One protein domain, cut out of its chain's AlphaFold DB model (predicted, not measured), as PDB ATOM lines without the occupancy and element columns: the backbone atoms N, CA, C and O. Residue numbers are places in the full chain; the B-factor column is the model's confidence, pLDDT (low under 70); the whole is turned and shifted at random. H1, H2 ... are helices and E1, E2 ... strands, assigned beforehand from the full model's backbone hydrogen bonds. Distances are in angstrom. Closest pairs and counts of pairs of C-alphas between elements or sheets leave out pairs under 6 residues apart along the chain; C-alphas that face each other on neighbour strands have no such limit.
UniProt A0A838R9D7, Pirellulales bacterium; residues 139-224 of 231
ATOM      1  N   TYR A 139      11.295 -40.118  19.816       91.06
ATOM      2  CA  TYR A 139      11.715 -39.001  18.979       91.06
ATOM      3  C   TYR A 139      13.249 -38.869  18.924       91.06
ATOM      4  O   TYR A 139      13.834 -38.757  17.847       91.06
ATOM      5  N   SER A 140      13.932 -38.957  20.069       92.06
ATOM      6  CA  SER A 140      15.400 -38.925  20.134       92.06
ATOM      7  C   SER A 140      16.042 -40.122  19.427       92.06
ATOM      8  O   SER A 140      17.064 -39.949  18.767       92.06
ATOM      9  N   ALA A 141      15.440 -41.311  19.503       93.25
ATOM     10  CA  ALA A 141      15.882 -42.492  18.767       93.25
ATOM     11  C   ALA A 141      15.786 -42.263  17.251       93.25
ATOM     12  O   ALA A 141      16.729 -42.566  16.520       93.25
ATOM     13  N   GLY A 142      14.706 -41.625  16.790       95.62
ATOM     14  CA  GLY A 142      14.575 -41.144  15.414       95.62
ATOM     15  C   GLY A 142      15.711 -40.207  14.997       95.62
ATOM     16  O   GLY A 142      16.318 -40.390  13.941       95.62
ATOM     17  N   ARG A 143      16.064 -39.240  15.854       96.25
ATOM     18  CA  ARG A 143      17.188 -38.324  15.590       96.25
ATOM     19  C   ARG A 143      18.521 -39.063  15.471       96.25
ATOM     20  O   ARG A 143      19.280 -38.783  14.548       96.25
ATOM     21  N   ILE A 144      18.782 -40.015  16.368       95.25
ATOM     22  CA  ILE A 144      19.990 -40.852  16.326       95.25
ATOM     23  C   ILE A 144      20.030 -41.663  15.024       95.25
ATOM     24  O   ILE A 144      21.064 -41.691  14.363       95.25
ATOM     25  N   CYS A 145      18.904 -42.246  14.603       95.88
ATOM     26  CA  CYS A 145      18.802 -42.967  13.332       95.88
ATOM     27  C   CYS A 145      19.191 -42.080  12.132       95.88
ATOM     28  O   CYS A 145      19.960 -42.499  11.271       95.88
ATOM     29  N   ALA A 146      18.752 -40.818  12.104       95.06
ATOM     30  CA  ALA A 146      19.142 -39.874  11.051       95.06
ATOM     31  C   ALA A 146      20.650 -39.562  11.055       95.06
ATOM     32  O   ALA A 146      21.243 -39.388   9.991       95.06
ATOM     33  N   SER A 147      21.288 -39.521  12.228       93.31
ATOM     34  CA  SER A 147      22.745 -39.375  12.329       93.31
ATOM     35  C   SER A 147      23.480 -40.590  11.755       93.31
ATOM     36  O   SER A 147      24.412 -40.408  10.978       93.31
ATOM     37  N   VAL A 148      23.005 -41.810  12.032       95.00
ATOM     38  CA  VAL A 148      23.549 -43.042  11.427       95.00
ATOM     39  C   VAL A 148      23.389 -43.027   9.903       95.00
ATOM     40  O   VAL A 148      24.309 -43.391   9.176       95.00
ATOM     41  N   VAL A 149      22.255 -42.538   9.390       93.50
ATOM     42  CA  VAL A 149      22.057 -42.365   7.941       93.50
ATOM     43  C   VAL A 149      23.053 -41.368   7.347       93.50
ATOM     44  O   VAL A 149      23.582 -41.630   6.273       93.50
ATOM     45  N   LYS A 150      23.359 -40.256   8.025       90.94
ATOM     46  CA  LYS A 150      24.391 -39.310   7.565       90.94
ATOM     47  C   LYS A 150      25.787 -39.930   7.552       90.94
ATOM     48  O   LYS A 150      26.565 -39.602   6.663       90.94
ATOM     49  N   GLU A 151      26.109 -40.807   8.497       91.06
ATOM     50  CA  GLU A 151      27.379 -41.543   8.489       91.06
ATOM     51  C   GLU A 151      27.461 -42.518   7.306       91.06
ATOM     52  O   GLU A 151      28.489 -42.588   6.637       91.06
ATOM     53  N   ALA A 152      26.366 -43.225   7.007       91.19
ATOM     54  CA  ALA A 152      26.296 -44.166   5.889       91.19
ATOM     55  C   ALA A 152      26.224 -43.478   4.511       91.19
ATOM     56  O   ALA A 152      26.773 -43.979   3.533       91.19
ATOM     57  N   LEU A 153      25.547 -42.329   4.433       90.50
ATOM     58  CA  LEU A 153      25.317 -41.537   3.222       90.50
ATOM     59  C   LEU A 153      25.813 -40.094   3.441       90.50
ATOM     60  O   LEU A 153      25.008 -39.158   3.525       90.50
ATOM     61  N   PRO A 154      27.139 -39.875   3.528       88.94
ATOM     62  CA  PRO A 154      27.705 -38.568   3.863       88.94
ATOM     63  C   PRO A 154      27.365 -37.487   2.835       88.94
ATOM     64  O   PRO A 154      27.224 -36.325   3.210       88.94
ATOM     65  N   SER A 155      27.167 -37.851   1.568       87.62
ATOM     66  CA  SER A 155      26.778 -36.925   0.494       87.62
ATOM     67  C   SER A 155      25.260 -36.777   0.322       87.62
ATOM     68  O   SER A 155      24.813 -36.019  -0.535       87.62
ATOM     69  N   GLY A 156      24.456 -37.465   1.135       89.38
ATOM     70  CA  GLY A 156      23.021 -37.603   0.902       89.38
ATOM     71  C   GLY A 156      22.676 -38.819   0.042       89.38
ATOM     72  O   GLY A 156      23.545 -39.601  -0.341       89.38
ATOM     73  N   GLY A 157      21.389 -38.995  -0.232       91.00
ATOM     74  CA  GLY A 157      20.871 -40.128  -0.988       91.00
ATOM     75  C   GLY A 157      19.376 -40.345  -0.784       91.00
ATOM     76  O   GLY A 157      18.720 -39.657   0.007       91.00
ATOM     77  N   ARG A 158      18.844 -41.327  -1.514       92.69
ATOM     78  CA  ARG A 158      17.448 -41.756  -1.415       92.69
ATOM     79  C   ARG A 158      17.304 -42.778  -0.294       92.69
ATOM     80  O   ARG A 158      18.159 -43.637  -0.120       92.69
ATOM     81  N   ILE A 159      16.234 -42.663   0.479       93.88
ATOM     82  CA  ILE A 159      15.994 -43.449   1.688       93.88
ATOM     83  C   ILE A 159      14.581 -44.014   1.621       93.88
ATOM     84  O   ILE A 159      13.613 -43.267   1.466       93.88
ATOM     85  N   VAL A 160      14.455 -45.325   1.802       94.62
ATOM     86  CA  VAL A 160      13.176 -45.958   2.136       94.62
ATOM     87  C   VAL A 160      13.127 -46.156   3.646       94.62
ATOM     88  O   VAL A 160      14.061 -46.701   4.230       94.62
ATOM     89  N   VAL A 161      12.046 -45.715   4.284       95.12
ATOM     90  CA  VAL A 161      11.832 -45.915   5.722       95.12
ATOM     91  C   VAL A 161      10.867 -47.073   5.934       95.12
ATOM     92  O   VAL A 161       9.807 -47.105   5.319       95.12
ATOM     93  N   LEU A 162      11.218 -48.004   6.819       94.56
ATOM     94  CA  LEU A 162      10.304 -49.023   7.329       94.56
ATOM     95  C   LEU A 162       9.965 -48.688   8.782       94.56
ATOM     96  O   LEU A 162      10.861 -48.394   9.574       94.56
ATOM     97  N   VAL A 163       8.678 -48.702   9.115       94.81
ATOM     98  CA  VAL A 163       8.160 -48.363  10.444       94.81
ATOM     99  C   VAL A 163       6.957 -49.250  10.770       94.81
ATOM    100  O   VAL A 163       6.304 -49.769   9.872       94.81
ATOM    101  N   ASP A 164       6.661 -49.440  12.049       89.88
ATOM    102  CA  ASP A 164       5.480 -50.172  12.507       89.88
ATOM    103  C   ASP A 164       4.188 -49.401  12.188       89.88
ATOM    104  O   ASP A 164       3.370 -49.883  11.411       89.88
ATOM    105  N   ASP A 165       4.024 -48.189  12.716       91.31
ATOM    106  CA  ASP A 165       2.880 -47.304  12.445       91.31
ATOM    107  C   ASP A 165       3.398 -45.869  12.277       91.31
ATOM    108  O   ASP A 165       4.016 -45.298  13.179       91.31
ATOM    109  N   ALA A 166       3.202 -45.280  11.098       92.69
ATOM    110  CA  ALA A 166       3.701 -43.946  10.776       92.69
ATOM    111  C   ALA A 166       2.803 -42.828  11.326       92.69
ATOM    112  O   ALA A 166       3.231 -41.671  11.392       92.69
ATOM    113  N   ALA A 167       1.563 -43.146  11.696       87.19
ATOM    114  CA  ALA A 167       0.562 -42.189  12.149       87.19
ATOM    115  C   ALA A 167       0.412 -42.160  13.675       87.19
ATOM    116  O   ALA A 167      -0.014 -41.143  14.230       87.19
ATOM    117  N   ARG A 168       0.714 -43.268  14.361       80.38
ATOM    118  CA  ARG A 168       0.475 -43.439  15.799       80.38
ATOM    119  C   ARG A 168       1.646 -44.119  16.506       80.38
ATOM    120  O   ARG A 168       2.538 -44.694  15.895       80.38
ATOM    121  N   GLY A 169       1.615 -44.047  17.834       80.00
ATOM    122  CA  GLY A 169       2.512 -44.810  18.696       80.00
ATOM    123  C   GLY A 169       4.000 -44.429  18.590       80.00
ATOM    124  O   GLY A 169       4.342 -43.327  18.143       80.00
ATOM    125  N   PRO A 170       4.894 -45.327  19.044       83.50
ATOM    126  CA  PRO A 170       6.345 -45.131  19.010       83.50
ATOM    127  C   PRO A 170       6.903 -44.893  17.601       83.50
ATOM    128  O   PRO A 170       7.784 -44.047  17.432       83.50
ATOM    129  N   GLY A 171       6.375 -45.595  16.592       90.31
ATOM    130  CA  GLY A 171       6.767 -45.462  15.188       90.31
ATOM    131  C   GLY A 171       6.659 -44.040  14.658       90.31
ATOM    132  O   GLY A 171       7.641 -43.486  14.157       90.31
ATOM    133  N   ALA A 172       5.506 -43.400  14.861       91.31
ATOM    134  CA  ALA A 172       5.275 -42.023  14.437       91.31
ATOM    135  C   ALA A 172       6.253 -41.034  15.093       91.31
ATOM    136  O   ALA A 172       6.780 -40.141  14.425       91.31
ATOM    137  N   ALA A 173       6.553 -41.210  16.386       91.12
ATOM    138  CA  ALA A 173       7.508 -40.360  17.097       91.12
ATOM    139  C   ALA A 173       8.944 -40.537  16.569       91.12
ATOM    140  O   ALA A 173       9.632 -39.539  16.332       91.12
ATOM    141  N   ARG A 174       9.378 -41.784  16.322       95.12
ATOM    142  CA  ARG A 174      10.673 -42.079  15.679       95.12
ATOM    143  C   ARG A 174      10.747 -41.464  14.286       95.12
ATOM    144  O   ARG A 174      11.735 -40.810  13.965       95.12
ATOM    145  N   LEU A 175       9.700 -41.622  13.476       96.50
ATOM    146  CA  LEU A 175       9.645 -41.084  12.118       96.50
ATOM    147  C   LEU A 175       9.720 -39.551  12.104       96.50
ATOM    148  O   LEU A 175      10.434 -38.983  11.276       96.50
ATOM    149  N   ALA A 176       9.026 -38.882  13.028       95.81
ATOM    150  CA  ALA A 176       9.090 -37.430  13.177       95.81
ATOM    151  C   ALA A 176      10.511 -36.964  13.534       95.81
ATOM    152  O   ALA A 176      11.082 -36.136  12.823       95.81
ATOM    153  N   GLY A 177      11.120 -37.556  14.568       96.19
ATOM    154  CA  GLY A 177      12.491 -37.228  14.970       96.19
ATOM    155  C   GLY A 177      13.520 -37.508  13.876       96.19
ATOM    156  O   GLY A 177      14.440 -36.717  13.673       96.19
ATOM    157  N   PHE A 178      13.335 -38.592  13.121       97.19
ATOM    158  CA  PHE A 178      14.161 -38.929  11.964       97.19
ATOM    159  C   PHE A 178      14.075 -37.859  10.870       97.19
ATOM    160  O   PHE A 178      15.095 -37.287  10.481       97.19
ATOM    161  N   ARG A 179      12.861 -37.534  10.409       95.50
ATOM    162  CA  ARG A 179      12.635 -36.550   9.338       95.50
ATOM    163  C   ARG A 179      13.136 -35.159   9.712       95.50
ATOM    164  O   ARG A 179      13.809 -34.514   8.910       95.50
ATOM    165  N   GLU A 180      12.845 -34.703  10.927       95.00
ATOM    166  CA  GLU A 180      13.287 -33.386  11.391       95.00
ATOM    167  C   GLU A 180      14.813 -33.294  11.481       95.00
ATOM    168  O   GLU A 180      15.400 -32.290  11.069       95.00
ATOM    169  N   ASN A 181      15.479 -34.349  11.956       94.81
ATOM    170  CA  ASN A 181      16.933 -34.339  12.075       94.81
ATOM    171  C   ASN A 181      17.631 -34.451  10.711       94.81
ATOM    172  O   ASN A 181      18.665 -33.817  10.536       94.81
ATOM    173  N   LEU A 182      17.057 -35.152   9.723       92.38
ATOM    174  CA  LEU A 182      17.566 -35.118   8.343       92.38
ATOM    175  C   LEU A 182      17.549 -33.696   7.760       92.38
ATOM    176  O   LEU A 182      18.539 -33.263   7.169       92.38
ATOM    177  N   ILE A 183      16.464 -32.940   7.977       89.94
ATOM    178  CA  ILE A 183      16.378 -31.529   7.559       89.94
ATOM    179  C   ILE A 183      17.454 -30.699   8.263       89.94
ATOM    180  O   ILE A 183      18.081 -29.840   7.644       89.94
ATOM    181  N   TRP A 184      17.667 -30.936   9.559       87.88
ATOM    182  CA  TRP A 184      18.657 -30.199  10.339       87.88
ATOM    183  C   TRP A 184      20.094 -30.488   9.881       87.88
ATOM    184  O   TRP A 184      20.863 -29.553   9.666       87.88
ATOM    185  N   ILE A 185      20.434 -31.758   9.646       85.94
ATOM    186  CA  ILE A 185      21.739 -32.174   9.109       85.94
ATOM    187  C   ILE A 185      21.988 -31.529   7.737       85.94
ATOM    188  O   ILE A 185      23.076 -31.013   7.490       85.94
ATOM    189  N   GLY A 186      20.969 -31.478   6.873       76.31
ATOM    190  CA  GLY A 186      21.043 -30.791   5.579       76.31
ATOM    191  C   GLY A 186      21.186 -29.264   5.670       76.31
ATOM    192  O   GLY A 186      21.381 -28.609   4.653       76.31
ATOM    193  N   ARG A 187      21.083 -28.658   6.860       76.19
ATOM    194  CA  ARG A 187      21.299 -27.212   7.070       76.19
ATOM    195  C   ARG A 187      22.633 -26.900   7.738       76.19
ATOM    196  O   ARG A 187      23.188 -25.834   7.493       76.19
ATOM    197  N   VAL A 188      23.132 -27.797   8.589       65.62
ATOM    198  CA  VAL A 188      24.397 -27.641   9.323       65.62
ATOM    199  C   VAL A 188      25.488 -28.409   8.589       65.62
ATOM    200  O   VAL A 188      25.950 -29.458   9.026       65.62
ATOM    201  N   SER A 189      25.840 -27.915   7.409       63.16
ATOM    202  CA  SER A 189      26.959 -28.433   6.620       63.16
ATOM    203  C   SER A 189      28.086 -27.409   6.615       63.16
ATOM    204  O   SER A 189      27.829 -26.220   6.819       63.16
ATOM    205  N   ASP A 190      29.326 -27.871   6.448       69.12
ATOM    206  CA  ASP A 190      30.482 -26.991   6.270       69.12
ATOM    207  C   ASP A 190      30.149 -25.946   5.186       69.12
ATOM    208  O   ASP A 190      29.658 -26.334   4.126       69.12
ATOM    209  N   PRO A 191      30.362 -24.635   5.408       68.88
ATOM    210  CA  PRO A 191      30.090 -23.612   4.397       68.88
ATOM    211  C   PRO A 191      30.857 -23.817   3.077       68.88
ATOM    212  O   PRO A 191      30.506 -23.197   2.072       68.88
ATOM    213  N   HIS A 192      31.890 -24.662   3.065       75.25
ATOM    214  CA  HIS A 192      32.650 -25.051   1.880       75.25
ATOM    215  C   HIS A 192      32.161 -26.349   1.216       75.25
ATOM    216  O   HIS A 192      32.625 -26.665   0.119       75.25
ATOM    217  N   GLU A 193      31.215 -27.072   1.818       70.75
ATOM    218  CA  GLU A 193      30.612 -28.279   1.252       70.75
ATOM    219  C   GLU A 193      29.132 -28.059   0.925       70.75
ATOM    220  O   GLU A 193      28.384 -27.397   1.647       70.75
ATOM    221  N   LEU A 194      28.677 -28.644  -0.185       72.12
ATOM    222  CA  LEU A 194      27.247 -28.685  -0.461       72.12
ATOM    223  C   LEU A 194      26.563 -29.537   0.615       72.12
ATOM    224  O   LEU A 194      27.037 -30.639   0.905       72.12
ATOM    225  N   PRO A 195      25.443 -29.069   1.189       77.00
ATOM    226  CA  PRO A 195      24.743 -29.848   2.188       77.00
ATOM    227  C   PRO A 195      24.267 -31.183   1.611       77.00
ATOM    228  O   PRO A 195      23.834 -31.229   0.453       77.00
ATOM    229  N   PRO A 196      24.308 -32.269   2.405       82.75
ATOM    230  CA  PRO A 196      23.810 -33.559   1.963       82.75
ATOM    231  C   PRO A 196      22.317 -33.445   1.656       82.75
ATOM    232  O   PRO A 196      21.542 -32.897   2.445       82.75
ATOM    233  N   GLN A 197      21.909 -33.988   0.513       87.00
ATOM    234  CA  GLN A 197      20.506 -34.014   0.116       87.00
ATOM    235  C   GLN A 197      19.933 -35.396   0.390       87.00
ATOM    236  O   GLN A 197      20.253 -36.364  -0.293       87.00
ATOM    237  N   PHE A 198      19.101 -35.483   1.420       91.56
ATOM    238  CA  PHE A 198      18.379 -36.702   1.752       91.56
ATOM    239  C   PHE A 198      16.960 -36.628   1.203       91.56
ATOM    240  O   PHE A 198      16.246 -35.656   1.450       91.56
ATOM    241  N   GLU A 199      16.537 -37.680   0.510       91.69
ATOM    242  CA  GLU A 199      15.177 -37.817   0.000       91.69
ATOM    243  C   GLU A 199      14.550 -39.085   0.576       91.69
ATOM    244  O   GLU A 199      14.995 -40.194   0.289       91.69
ATOM    245  N   VAL A 200      13.497 -38.938   1.381       93.00
ATOM    246  CA  VAL A 200      12.684 -40.087   1.793       93.00
ATOM    247  C   VAL A 200      11.704 -40.394   0.666       93.00
ATOM    248  O   VAL A 200      10.695 -39.705   0.529       93.00
ATOM    249  N   VAL A 201      12.016 -41.407  -0.144       94.12
ATOM    250  CA  VAL A 201      11.239 -41.757  -1.348       94.12
ATOM    251  C   VAL A 201       9.974 -42.540  -1.026       94.12
ATOM    252  O   VAL A 201       8.993 -42.456  -1.759       94.12
ATOM    253  N   GLU A 202       9.990 -43.295   0.072       94.12
ATOM    254  CA  GLU A 202       8.841 -44.064   0.531       94.12
ATOM    255  C   GLU A 202       8.936 -44.337   2.038       94.12
ATOM    256  O   GLU A 202      10.025 -44.434   2.610       94.12
ATOM    257  N   CYS A 203       7.775 -44.449   2.684       94.88
ATOM    258  CA  CYS A 203       7.638 -44.897   4.064       94.88
ATOM    259  C   CYS A 203       6.663 -46.076   4.079       94.88
ATOM    260  O   CYS A 203       5.499 -45.908   3.721       94.88
ATOM    261  N   LEU A 204       7.149 -47.252   4.459       95.19
ATOM    262  CA  LEU A 204       6.412 -48.508   4.437       95.19
ATOM    263  C   LEU A 204       6.051 -48.922   5.861       95.19
ATOM    264  O   LEU A 204       6.927 -49.027   6.718       95.19
ATOM    265  N   GLU A 205       4.767 -49.182   6.089       95.50
ATOM    266  CA  GLU A 205       4.236 -49.611   7.383       95.50
ATOM    267  C   GLU A 205       4.129 -51.139   7.449       95.50
ATOM    268  O   GLU A 205       3.667 -51.782   6.496       95.50
ATOM    269  N   ASP A 206       4.565 -51.730   8.562       93.31
ATOM    270  CA  ASP A 206       4.447 -53.171   8.804       93.31
ATOM    271  C   ASP A 206       3.550 -53.560   9.984       93.31
ATOM    272  O   ASP A 206       3.202 -54.736  10.108       93.31
ATOM    273  N   PHE A 207       3.120 -52.597  10.802       88.25
ATOM    274  CA  PHE A 207       2.264 -52.788  11.977       88.25
ATOM    275  C   PHE A 207       2.773 -53.877  12.939       88.25
ATOM    276  O   PHE A 207       1.985 -54.574  13.577       88.25
ATOM    277  N   GLY A 208       4.096 -54.072  13.015       84.38
ATOM    278  CA  GLY A 208       4.727 -55.110  13.830       84.38
ATOM    279  C   GLY A 208       4.663 -56.516  13.219       84.38
ATOM    280  O   GLY A 208       5.070 -57.492  13.853       84.38
ATOM    281  N   HIS A 209       4.177 -56.670  11.985       88.00
ATOM    282  CA  HIS A 209       4.081 -57.965  11.318       88.00
ATOM    283  C   HIS A 209       5.366 -58.308  10.557       88.00
ATOM    284  O   HIS A 209       5.597 -57.845   9.439       88.00
ATOM    285  N   ALA A 210       6.159 -59.239  11.096       88.50
ATOM    286  CA  ALA A 210       7.431 -59.665  10.498       88.50
ATOM    287  C   ALA A 210       7.321 -60.105   9.021       88.50
ATOM    288  O   ALA A 210       8.189 -59.796   8.204       88.50
ATOM    289  N   GLY A 211       6.237 -60.797   8.646       92.88
ATOM    290  CA  GLY A 211       6.003 -61.213   7.257       92.88
ATOM    291  C   GLY A 211       5.753 -60.038   6.305       92.88
ATOM    292  O   GLY A 211       6.228 -60.053   5.167       92.88
ATOM    293  N   LEU A 212       5.047 -59.009   6.784       93.44
ATOM    294  CA  LEU A 212       4.812 -57.770   6.046       93.44
ATOM    295  C   LEU A 212       6.108 -56.967   5.926       93.44
ATOM    296  O   LEU A 212       6.469 -56.585   4.817       93.44
ATOM    297  N   CYS A 213       6.857 -56.829   7.021       93.38
ATOM    298  CA  CYS A 213       8.168 -56.182   7.046       93.38
ATOM    299  C   CYS A 213       9.122 -56.789   5.999       93.38
ATOM    300  O   CYS A 213       9.650 -56.088   5.134       93.38
ATOM    301  N   ALA A 214       9.257 -58.122   5.978       93.56
ATOM    302  CA  ALA A 214      10.111 -58.818   5.015       93.56
ATOM    303  C   ALA A 214       9.649 -58.641   3.556       93.56
ATOM    304  O   ALA A 214      10.468 -58.590   2.636       93.56
ATOM    305  N   ARG A 215       8.332 -58.567   3.319       95.19
ATOM    306  CA  ARG A 215       7.776 -58.286   1.988       95.19
ATOM    307  C   ARG A 215       8.075 -56.852   1.560       95.19
ATOM    308  O   ARG A 215       8.568 -56.665   0.450       95.19
ATOM    309  N   ASN A 216       7.824 -55.885   2.439       95.06
ATOM    310  CA  ASN A 216       8.076 -54.464   2.215       95.06
ATOM    311  C   ASN A 216       9.555 -54.226   1.883       95.06
ATOM    312  O   ASN A 216       9.859 -53.575   0.890       95.06
ATOM    313  N   MET A 217      10.473 -54.852   2.624       91.62
ATOM    314  CA  MET A 217      11.913 -54.754   2.366       91.62
ATOM    315  C   MET A 217      12.305 -55.295   0.980       91.62
ATOM    316  O   MET A 217      13.059 -54.651   0.255       91.62
ATOM    317  N   ARG A 218      11.767 -56.453   0.565       92.88
ATOM    318  CA  ARG A 218      12.033 -57.015  -0.776       92.88
ATOM    319  C   ARG A 218      11.466 -56.150  -1.903       92.88
ATOM    320  O   ARG A 218      12.107 -56.002  -2.945       92.88
ATOM    321  N   GLN A 219      10.271 -55.600  -1.709       91.50
ATOM    322  CA  GLN A 219       9.651 -54.702  -2.681       91.50
ATOM    323  C   GLN A 219      10.462 -53.412  -2.822       91.50
ATOM    324  O   GLN A 219      10.820 -53.051  -3.942       91.50
ATOM    325  N   ALA A 220      10.825 -52.784  -1.701       91.81
ATOM    326  CA  ALA A 220      11.671 -51.598  -1.675       91.81
ATOM    327  C   ALA A 220      12.999 -51.836  -2.409       91.81
ATOM    328  O   ALA A 220      13.396 -51.013  -3.227       91.81
ATOM    329  N   ALA A 221      13.627 -52.998  -2.206       89.56
ATOM    330  CA  ALA A 221      14.860 -53.375  -2.900       89.56
ATOM    331  C   ALA A 221      14.721 -53.476  -4.417       89.56
ATOM    332  O   ALA A 221      15.657 -53.169  -5.151       89.56
ATOM    333  N   SER A 222      13.554 -53.908  -4.887       90.62
ATOM    334  CA  SER A 222      13.284 -54.049  -6.318       90.62
ATOM    335  C   SER A 222      12.921 -52.708  -6.960       90.62
ATOM    336  O   SER A 222      13.278 -52.453  -8.107       90.62
ATOM    337  N   GLN A 223      12.197 -51.858  -6.228       92.69
ATOM    338  CA  GLN A 223      11.648 -50.593  -6.719       92.69
ATOM    339  C   GLN A 223      12.637 -49.423  -6.597       92.69
ATOM    340  O   GLN A 223      12.644 -48.535  -7.449       92.69
ATOM    341  N   TYR A 224      13.493 -49.444  -5.574       89.94
ATOM    342  CA  TYR A 224      14.477 -48.404  -5.268       89.94
ATOM    343  C   TYR A 224      15.868 -49.024  -5.043       89.94
ATOM    344  O   TYR A 224      16.397 -48.970  -3.931       89.94
TER     345      TYR A 224
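Overview. This is residues 139 to 224 of the 231 residues of a protein of Pirellulales bacterium (UniProt A0A838R9D7). A ribbon of two parallel strands, E1 and E2, runs between two helices that cross, H1 and H2, over one face and a third helix, H3, over the other. The long link from H2 to E2 lies at one end of the elongated whole and H3 at the other. The printed part has 86 residues, with three named helices and two named strands in the order H1 E1 H2 E2 H3, of mixed class. It is compact, with a radius of gyration of the C-alphas of 13.7 A, and spans 45 by 29 by 16 A.

Arrangement. Begin with E1, residues 156 to 163, and E2, residues 197 to 205, parallel neighbours at 17 degrees, where N 159 and O 199 are 2.8 A apart, within hydrogen-bond range. Between them in the chain comes H2, residues 169 to 185, completing a strand-helix-strand unit, two parallel neighbour strands with a helix between, with a right-handed crossover. The closest C-alphas of H2 and E2, Leu 182 and Phe 198, are 6.8 A apart. H1, residues 139 to 152, touches H2 at a steep tilt of 47 degrees, the same way; their closest C-alphas, Gly 142 and Arg 174, are 4.0 A apart. H3, residues 210 to 223, is apart from both; its C-alpha 216 is 6.6 A from that of Leu 204 in E2, their closest pair. In H1 and H3 every O i to N i+4 pair is within hydrogen-bond range, in H2 12 of 13.

Along the chain. Find C-alpha 139 at (11.715, -39.001, 18.979), where H1 begins its 20.3 A. E1 covers 20.7 A, H2 24.9 A and E2 23.7 A. H3 ends after 19.9 A at C-alpha 223, (11.648, -50.593, -6.719).

Size, cuts and confidence. Look to His 192 and Gly 211 for the farthest C-alphas, 45.2 A apart. The printed part has no cut, its one long link is H2 to E2, and pLDDT is under 70 at residues 188 to 191.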